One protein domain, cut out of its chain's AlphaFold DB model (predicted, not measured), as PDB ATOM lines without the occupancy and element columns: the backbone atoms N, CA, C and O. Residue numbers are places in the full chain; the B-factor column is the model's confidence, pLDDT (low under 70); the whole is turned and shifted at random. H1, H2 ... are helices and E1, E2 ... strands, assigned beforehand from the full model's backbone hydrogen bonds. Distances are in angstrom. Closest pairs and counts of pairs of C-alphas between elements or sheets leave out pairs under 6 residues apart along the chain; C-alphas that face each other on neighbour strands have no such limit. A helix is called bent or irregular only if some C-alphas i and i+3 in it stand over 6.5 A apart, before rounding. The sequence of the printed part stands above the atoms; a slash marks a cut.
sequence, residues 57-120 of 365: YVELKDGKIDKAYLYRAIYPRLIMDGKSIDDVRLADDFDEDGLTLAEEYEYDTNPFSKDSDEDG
ATOM      1  N   TYR A  57     124.931 165.342 123.784       77.44
ATOM      2  CA  TYR A  57     124.366 165.569 125.114       77.44
ATOM      3  C   TYR A  57     123.397 166.748 125.106       77.44
ATOM      4  O   TYR A  57     123.624 167.743 124.414       77.44
ATOM      5  N   VAL A  58     122.359 166.665 125.933       76.00
ATOM      6  CA  VAL A  58     121.501 167.804 126.280       76.00
ATOM      7  C   VAL A  58     121.929 168.334 127.647       76.00
ATOM      8  O   VAL A  58     122.100 167.561 128.589       76.00
ATOM      9  N   GLU A  59     122.134 169.648 127.747       76.75
ATOM     10  CA  GLU A  59     122.351 170.327 129.029       76.75
ATOM     11  C   GLU A  59     120.999 170.554 129.715       76.75
ATOM     12  O   GLU A  59     120.151 171.285 129.205       76.75
ATOM     13  N   LEU A  60     120.812 169.907 130.866       72.88
ATOM     14  CA  LEU A  60     119.704 170.134 131.793       72.88
ATOM     15  C   LEU A  60     120.138 171.125 132.888       72.88
ATOM     16  O   LEU A  60     121.301 171.533 132.957       72.88
ATOM     17  N   LYS A  61     119.208 171.528 133.763       66.69
ATOM     18  CA  LYS A  61     119.449 172.543 134.814       66.69
ATOM     19  C   LYS A  61     120.566 172.173 135.808       66.69
ATOM     20  O   LYS A  61     121.104 173.064 136.464       66.69
ATOM     21  N   ASP A  62     120.894 170.890 135.924       79.56
ATOM     22  CA  ASP A  62     121.777 170.294 136.928       79.56
ATOM     23  C   ASP A  62     122.822 169.308 136.359       79.56
ATOM     24  O   ASP A  62     123.668 168.820 137.107       79.56
ATOM     25  N   GLY A  63     122.854 169.070 135.042       77.81
ATOM     26  CA  GLY A  63     123.908 168.268 134.415       77.81
ATOM     27  C   GLY A  63     123.690 167.981 132.930       77.81
ATOM     28  O   GLY A  63     123.079 168.771 132.213       77.81
ATOM     29  N   LYS A  64     124.243 166.863 132.448       80.31
ATOM     30  CA  LYS A  64     124.156 166.437 131.045       80.31
ATOM     31  C   LYS A  64     123.629 165.018 130.952       80.31
ATOM     32  O   LYS A  64     124.116 164.152 131.667       80.31
ATOM     33  N   ILE A  65     122.711 164.794 130.021       81.44
ATOM     34  CA  ILE A  65     122.174 163.470 129.698       81.44
ATOM     35  C   ILE A  65     122.354 163.190 128.208       81.44
ATOM     36  O   ILE A  65     122.392 164.128 127.402       81.44
ATOM     37  N   ASP A  66     122.505 161.919 127.836       84.75
ATOM     38  CA  ASP A  66     122.542 161.541 126.426       84.75
ATOM     39  C   ASP A  66     121.221 161.910 125.737       84.75
ATOM     40  O   ASP A  66     120.114 161.678 126.235       84.75
ATOM     41  N   LYS A  67     121.349 162.508 124.555       80.94
ATOM     42  CA  LYS A  67     120.224 162.989 123.764       80.94
ATOM     43  C   LYS A  67     119.363 161.832 123.263       80.94
ATOM     44  O   LYS A  67     118.143 161.985 123.217       80.94
ATOM     45  N   ALA A  68     119.948 160.690 122.896       80.44
ATOM     46  CA  ALA A  68     119.174 159.550 122.409       80.44
ATOM     47  C   ALA A  68     118.342 158.908 123.533       80.44
ATOM     48  O   ALA A  68     117.166 158.621 123.306       80.44
ATOM     49  N   TYR A  69     118.887 158.777 124.747       82.81
ATOM     50  CA  TYR A  69     118.137 158.375 125.939       82.81
ATOM     51  C   TYR A  69     116.989 159.342 126.234       82.81
ATOM     52  O   TYR A  69     115.836 158.919 126.317       82.81
ATOM     53  N   LEU A  70     117.266 160.650 126.280       80.88
ATOM     54  CA  LEU A  70     116.249 161.671 126.538       80.88
ATOM     55  C   LEU A  70     115.090 161.611 125.523       80.88
ATOM     56  O   LEU A  70     113.927 161.724 125.911       80.88
ATOM     57  N   TYR A  71     115.380 161.384 124.235       78.06
ATOM     58  CA  TYR A  71     114.347 161.204 123.205       78.06
ATOM     59  C   TYR A  71     113.652 159.832 123.225       78.06
ATOM     60  O   TYR A  71     112.514 159.749 122.759       78.06
ATOM     61  N   ARG A  72     114.301 158.774 123.736       81.94
ATOM     62  CA  ARG A  72     113.735 157.417 123.855       81.94
ATOM     63  C   ARG A  72     112.809 157.292 125.064       81.94
ATOM     64  O   ARG A  72     111.664 156.891 124.891       81.94
ATOM     65  N   ALA A  73     113.313 157.615 126.251       80.12
ATOM     66  CA  ALA A  73     112.646 157.360 127.522       80.12
ATOM     67  C   ALA A  73     111.717 158.517 127.929       80.12
ATOM     68  O   ALA A  73     110.529 158.318 128.168       80.12
ATOM     69  N   ILE A  74     112.230 159.752 127.929       83.44
ATOM     70  CA  ILE A  74     111.568 160.908 128.559       83.44
ATOM     71  C   ILE A  74     110.624 161.662 127.610       83.44
ATOM     72  O   ILE A  74     109.458 161.922 127.926       83.44
ATOM     73  N   TYR A  75     111.109 162.013 126.419       79.75
ATOM     74  CA  TYR A  75     110.407 162.897 125.484       79.75
ATOM     75  C   TYR A  75     108.989 162.437 125.072       79.75
ATOM     76  O   TYR A  75     108.111 163.300 124.970       79.75
ATOM     77  N   PRO A  76     108.696 161.131 124.873       79.19
ATOM     78  CA  PRO A  76     107.345 160.682 124.531       79.19
ATOM     79  C   PRO A  76     106.302 161.015 125.607       79.19
ATOM     80  O   PRO A  76     105.161 161.326 125.267       79.19
ATOM     81  N   ARG A  77     106.691 160.976 126.890       79.62
ATOM     82  CA  ARG A  77     105.791 161.181 128.035       79.62
ATOM     83  C   ARG A  77     105.646 162.668 128.380       79.62
ATOM     84  O   ARG A  77     104.526 163.125 128.591       79.62
ATOM     85  N   LEU A  78     106.719 163.463 128.260       77.81
ATOM     86  CA  LEU A  78     106.651 164.933 128.377       77.81
ATOM     87  C   LEU A  78     105.643 165.576 127.412       77.81
ATOM     88  O   LEU A  78     104.929 166.500 127.802       77.81
ATOM     89  N   ILE A  79     105.567 165.089 126.165       73.81
ATOM     90  CA  ILE A  79     104.603 165.587 125.167       73.81
ATOM     91  C   ILE A  79     103.157 165.360 125.629       73.81
ATOM     92  O   ILE A  79     102.312 166.225 125.404       73.81
ATOM     93  N   MET A  80     102.871 164.216 126.259       71.50
ATOM     94  CA  MET A  80     101.529 163.885 126.751       71.50
ATOM     95  C   MET A  80     101.138 164.759 127.949       71.50
ATOM     96  O   MET A  80     100.008 165.239 128.009       71.50
ATOM     97  N   ASP A  81     102.092 165.024 128.845       77.38
ATOM     98  CA  ASP A  81     101.915 165.880 130.025       77.38
ATOM     99  C   ASP A  81     101.936 167.389 129.705       77.38
ATOM    100  O   ASP A  81     101.610 168.213 130.560       77.38
ATOM    101  N   GLY A  82     102.353 167.778 128.495       75.50
ATOM    102  CA  GLY A  82     102.529 169.181 128.103       75.50
ATOM    103  C   GLY A  82     103.702 169.896 128.793       75.50
ATOM    104  O   GLY A  82     103.716 171.128 128.836       75.50
ATOM    105  N   LYS A  83     104.671 169.151 129.340       76.50
ATOM    106  CA  LYS A  83     105.863 169.682 130.029       76.50
ATOM    107  C   LYS A  83     106.950 170.088 129.023       76.50
ATOM    108  O   LYS A  83     107.123 169.426 127.999       76.50
ATOM    109  N   SER A  84     107.712 171.149 129.317       78.75
ATOM    110  CA  SER A  84     108.909 171.484 128.527       78.75
ATOM    111  C   SER A  84     110.076 170.575 128.898       78.75
ATOM    112  O   SER A  84     110.207 170.150 130.044       78.75
ATOM    113  N   ILE A  85     110.980 170.348 127.942       74.25
ATOM    114  CA  ILE A  85     112.258 169.678 128.201       74.25
ATOM    115  C   ILE A  85     113.135 170.486 129.167       74.25
ATOM    116  O   ILE A  85     113.867 169.912 129.964       74.25
ATOM    117  N   ASP A  86     112.995 171.816 129.148       75.56
ATOM    118  CA  ASP A  86     113.748 172.733 130.009       75.56
ATOM    119  C   ASP A  86     113.398 172.571 131.493       75.56
ATOM    120  O   ASP A  86     114.122 173.078 132.350       75.56
ATOM    121  N   ASP A  87     112.270 171.929 131.816       79.50
ATOM    122  CA  ASP A  87     111.801 171.726 133.187       79.50
ATOM    123  C   ASP A  87     112.303 170.437 133.833       79.50
ATOM    124  O   ASP A  87     112.306 170.380 135.062       79.50
ATOM    125  N   VAL A  88     112.813 169.494 133.034       83.06
ATOM    126  CA  VAL A  88     113.416 168.241 133.509       83.06
ATOM    127  C   VAL A  88     114.755 168.496 134.195       83.06
ATOM    128  O   VAL A  88     115.563 169.329 133.765       83.06
ATOM    129  N   ARG A  89     114.995 167.741 135.262       87.25
ATOM    130  CA  ARG A  89     116.225 167.716 136.050       87.25
ATOM    131  C   ARG A  89     116.738 166.291 136.171       87.25
ATOM    132  O   ARG A  89     115.962 165.344 136.189       87.25
ATOM    133  N   LEU A  90     118.048 166.150 136.311       86.88
ATOM    134  CA  LEU A  90     118.682 164.874 136.637       86.88
ATOM    135  C   LEU A  90     118.297 164.354 138.027       86.88
ATOM    136  O   LEU A  90     118.357 163.153 138.255       86.88
ATOM    137  N   ALA A  91     117.906 165.252 138.934       90.25
ATOM    138  CA  ALA A  91     117.392 164.921 140.261       90.25
ATOM    139  C   ALA A  91     115.857 164.738 140.330       90.25
ATOM    140  O   ALA A  91     115.321 164.686 141.438       90.25
ATOM    141  N   ASP A  92     115.145 164.708 139.197       91.12
ATOM    142  CA  ASP A  92     113.726 164.333 139.188       91.12
ATOM    143  C   ASP A  92     113.597 162.807 139.369       91.12
ATOM    144  O   ASP A  92     114.395 162.050 138.824       91.12
ATOM    145  N   ASP A  93     112.589 162.386 140.129       94.06
ATOM    146  CA  ASP A  93     112.136 161.001 140.328       94.06
ATOM    147  C   ASP A  93     110.681 160.987 139.827       94.06
ATOM    148  O   ASP A  93     109.861 161.810 140.260       94.06
ATOM    149  N   PHE A  94     110.402 160.193 138.791       91.69
ATOM    150  CA  PHE A  94     109.225 160.373 137.929       91.69
ATOM    151  C   PHE A  94     108.085 159.387 138.193       91.69
ATOM    152  O   PHE A  94     106.933 159.711 137.874       91.69
ATOM    153  N   ASP A  95     108.375 158.217 138.754       93.94
ATOM    154  CA  ASP A  95     107.372 157.269 139.243       93.94
ATOM    155  C   ASP A  95     107.314 157.185 140.776       93.94
ATOM    156  O   ASP A  95     106.295 156.720 141.298       93.94
ATOM    157  N   GLU A  96     108.294 157.743 141.493       95.81
ATOM    158  CA  GLU A  96     108.430 157.760 142.952       95.81
ATOM    159  C   GLU A  96     108.931 156.424 143.547       95.81
ATOM    160  O   GLU A  96     108.458 156.015 144.617       95.81
ATOM    161  N   ASP A  97     109.813 155.679 142.865       95.31
ATOM    162  CA  ASP A  97     110.508 154.499 143.426       95.31
ATOM    163  C   ASP A  97     111.709 154.862 144.338       95.31
ATOM    164  O   ASP A  97     112.027 154.129 145.282       95.31
ATOM    165  N   GLY A  98     112.306 156.044 144.145       95.69
ATOM    166  CA  GLY A  98     113.457 156.542 144.897       95.69
ATOM    167  C   GLY A  98     114.810 156.483 144.173       95.69
ATOM    168  O   GLY A  98     115.833 156.754 144.820       95.69
ATOM    169  N   LEU A  99     114.847 156.146 142.883       96.00
ATOM    170  CA  LEU A  99     115.922 156.482 141.953       96.00
ATOM    171  C   LEU A  99     115.668 157.860 141.327       96.00
ATOM    172  O   LEU A  99     114.547 158.272 141.050       96.00
ATOM    173  N   THR A 100     116.745 158.607 141.113       95.06
ATOM    174  CA  THR A 100     116.711 159.831 140.304       95.06
ATOM    175  C   THR A 100     116.962 159.513 138.835       95.06
ATOM    176  O   THR A 100     117.713 158.591 138.532       95.06
ATOM    177  N   LEU A 101     116.470 160.348 137.915       91.44
ATOM    178  CA  LEU A 101     116.699 160.229 136.466       91.44
ATOM    179  C   LEU A 101     118.175 159.988 136.080       91.44
ATOM    180  O   LEU A 101     118.463 159.358 135.061       91.44
ATOM    181  N   ALA A 102     119.123 160.521 136.858       90.38
ATOM    182  CA  ALA A 102     120.550 160.247 136.689       90.38
ATOM    183  C   ALA A 102     120.957 158.812 137.059       90.38
ATOM    184  O   ALA A 102     121.752 158.222 136.334       90.38
ATOM    185  N   GLU A 103     120.441 158.279 138.170       93.62
ATOM    186  CA  GLU A 103     120.643 156.883 138.576       93.62
ATOM    187  C   GLU A 103     119.955 155.940 137.578       93.62
ATOM    188  O   GLU A 103     120.575 154.996 137.108       93.62
ATOM    189  N   GLU A 104     118.727 156.239 137.156       94.50
ATOM    190  CA  GLU A 104     117.994 155.435 136.165       94.50
ATOM    191  C   GLU A 104     118.718 155.362 134.816       94.50
ATOM    192  O   GLU A 104     118.853 154.301 134.212       94.50
ATOM    193  N   TYR A 105     119.292 156.486 134.374       90.56
ATOM    194  CA  TYR A 105     120.163 156.519 133.200       90.56
ATOM    195  C   TYR A 105     121.471 155.718 133.385       90.56
ATOM    196  O   TYR A 105     122.031 155.237 132.400       90.56
ATOM    197  N   GLU A 106     121.975 155.573 134.616       91.19
ATOM    198  CA  GLU A 106     123.154 154.750 134.930       91.19
ATOM    199  C   GLU A 106     122.827 153.244 134.922       91.19
ATOM    200  O   GLU A 106     123.667 152.452 134.489       91.19
ATOM    201  N   TYR A 107     121.611 152.860 135.328       92.81
ATOM    202  CA  TYR A 107     121.141 151.466 135.360       92.81
ATOM    203  C   TYR A 107     120.356 151.022 134.097       92.81
ATOM    204  O   TYR A 107     120.058 149.839 133.964       92.81
ATOM    205  N   ASP A 108     120.090 151.934 133.148       92.38
ATOM    206  CA  ASP A 108     119.237 151.767 131.941       92.38
ATOM    207  C   ASP A 108     117.784 151.353 132.251       92.38
ATOM    208  O   ASP A 108     117.121 150.702 131.437       92.38
ATOM    209  N   THR A 109     117.282 151.768 133.416       94.44
ATOM    210  CA  THR A 109     115.902 151.531 133.850       94.44
ATOM    211  C   THR A 109     114.911 152.461 133.138       94.44
ATOM    212  O   THR A 109     115.274 153.368 132.377       94.44
ATOM    213  N   ASN A 110     113.619 152.200 133.313       92.88
ATOM    214  CA  ASN A 110     112.529 152.946 132.707       92.88
ATOM    215  C   ASN A 110     112.038 154.045 133.664       92.88
ATOM    216  O   ASN A 110     111.310 153.715 134.593       92.88
ATOM    217  N   PRO A 111     112.280 155.339 133.369       93.12
ATOM    218  CA  PRO A 111     112.036 156.469 134.274       93.12
ATOM    219  C   PRO A 111     110.565 156.834 134.499       93.12
ATOM    220  O   PRO A 111     110.217 158.002 134.641       93.12
ATOM    221  N   PHE A 112     109.664 155.862 134.397       93.06
ATOM    222  CA  PHE A 112     108.245 155.979 134.690       93.06
ATOM    223  C   PHE A 112     107.596 154.604 134.983       93.06
ATOM    224  O   PHE A 112     106.400 154.417 134.683       93.06
ATOM    225  N   SER A 113     108.386 153.643 135.460       93.94
ATOM    226  CA  SER A 113     107.987 152.318 135.927       93.94
ATOM    227  C   SER A 113     108.912 151.921 137.074       93.94
ATOM    228  O   SER A 113     110.069 151.627 136.831       93.94
ATOM    229  N   LYS A 114     108.371 151.833 138.297       96.12
ATOM    230  CA  LYS A 114     109.130 151.479 139.517       96.12
ATOM    231  C   LYS A 114     109.842 150.130 139.471       96.12
ATOM    232  O   LYS A 114     110.578 149.809 140.391       96.12
ATOM    233  N   ASP A 115     109.440 149.321 138.510       96.44
ATOM    234  CA  ASP A 115     109.764 147.931 138.258       96.44
ATOM    235  C   ASP A 115     109.903 147.880 136.730       96.44
ATOM    236  O   ASP A 115     108.922 148.103 135.999       96.44
ATOM    237  N   SER A 116     111.139 147.792 136.252       95.69
ATOM    238  CA  SER A 116     111.493 148.002 134.847       95.69
ATOM    239  C   SER A 116     111.480 146.728 134.005       95.69
ATOM    240  O   SER A 116     111.350 146.821 132.777       95.69
ATOM    241  N   ASP A 117     111.580 145.556 134.634       95.88
ATOM    242  CA  ASP A 117     111.512 144.243 133.982       95.88
ATOM    243  C   ASP A 117     110.300 143.381 134.392       95.88
ATOM    244  O   ASP A 117     110.068 142.333 133.781       95.88
ATOM    245  N   GLU A 118     109.450 143.901 135.283       93.88
ATOM    246  CA  GLU A 118     108.148 143.369 135.704       93.88
ATOM    247  C   GLU A 118     108.227 142.086 136.569       93.88
ATOM    248  O   GLU A 118     107.307 141.258 136.552       93.88
ATOM    249  N   ASP A 119     109.294 141.907 137.360       92.94
ATOM    250  CA  ASP A 119     109.476 140.770 138.287       92.94
ATOM    251  C   ASP A 119     108.780 140.945 139.668       92.94
ATOM    252  O   ASP A 119     108.569 139.991 140.446       92.94
ATOM    253  N   GLY A 120     108.349 142.173 139.973       91.19
ATOM    254  CA  GLY A 120     107.701 142.559 141.219       91.19
ATOM    255  C   GLY A 120     108.649 142.884 142.379       91.19
ATOM    256  O   GLY A 120     108.245 142.677 143.537       91.19
TER     257      GLY A 120
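AT A GLANCE: This is residues 57 to 120 of the 365 residues of an uncharacterized protein of Catonella morbi ATCC 51271 (UniProt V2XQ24). A small two-strand hairpin, E1 and E2, leads directly into the longer helix H1; the short helix H2 comes near the first part of H1, and long loops make much of the rest. The 64 printed residues hold E1, E2, H1 and H2 in that order, an antiparallel sheet and a mixed class, with 28 residues in named elements. The whole is compact, with a radius of gyration of the C-alphas of 11.3 A and spans of 33 by 24 by 19 A.

IN THESE COORDINATES: E1, residues 57 to 59, begins at C-alpha 57 (124.366, 165.569, 125.114) and is 6.5 A long. E2, residues 64 to 66, is 6.9 A long. H1, residues 67 to 81, is 19.6 A long and irregular, but only just: C-alphas 73 and 76 are 6.9 A apart. H2, residues 101 to 107, is 9.9 A long and ends at C-alpha 107 (121.141, 151.466, 135.360).

HOW THE PARTS SIT: E1 and E2 form an antiparallel hairpin at 148 degrees, with N 58 and O 65 2.9 A apart, within hydrogen-bond range. H1 and H2 are close but not clearly touching, their closest C-alphas, of Tyr 69 and Tyr 105, 7.8 A apart; they run opposite ways at a steep tilt of 46 degrees. E1 and H2 are apart. Every O i to N i+4 pair is within hydrogen-bond range in H2, and 7 of 11 in H1.

THE WHOLE: The C-alphas farthest apart, of Glu 59 and Gly 120, are 33.7 A apart. The printed part has no cut. The link from H1 to H2, 19 residues, is long. Residue 61 alone has a pLDDT under 70.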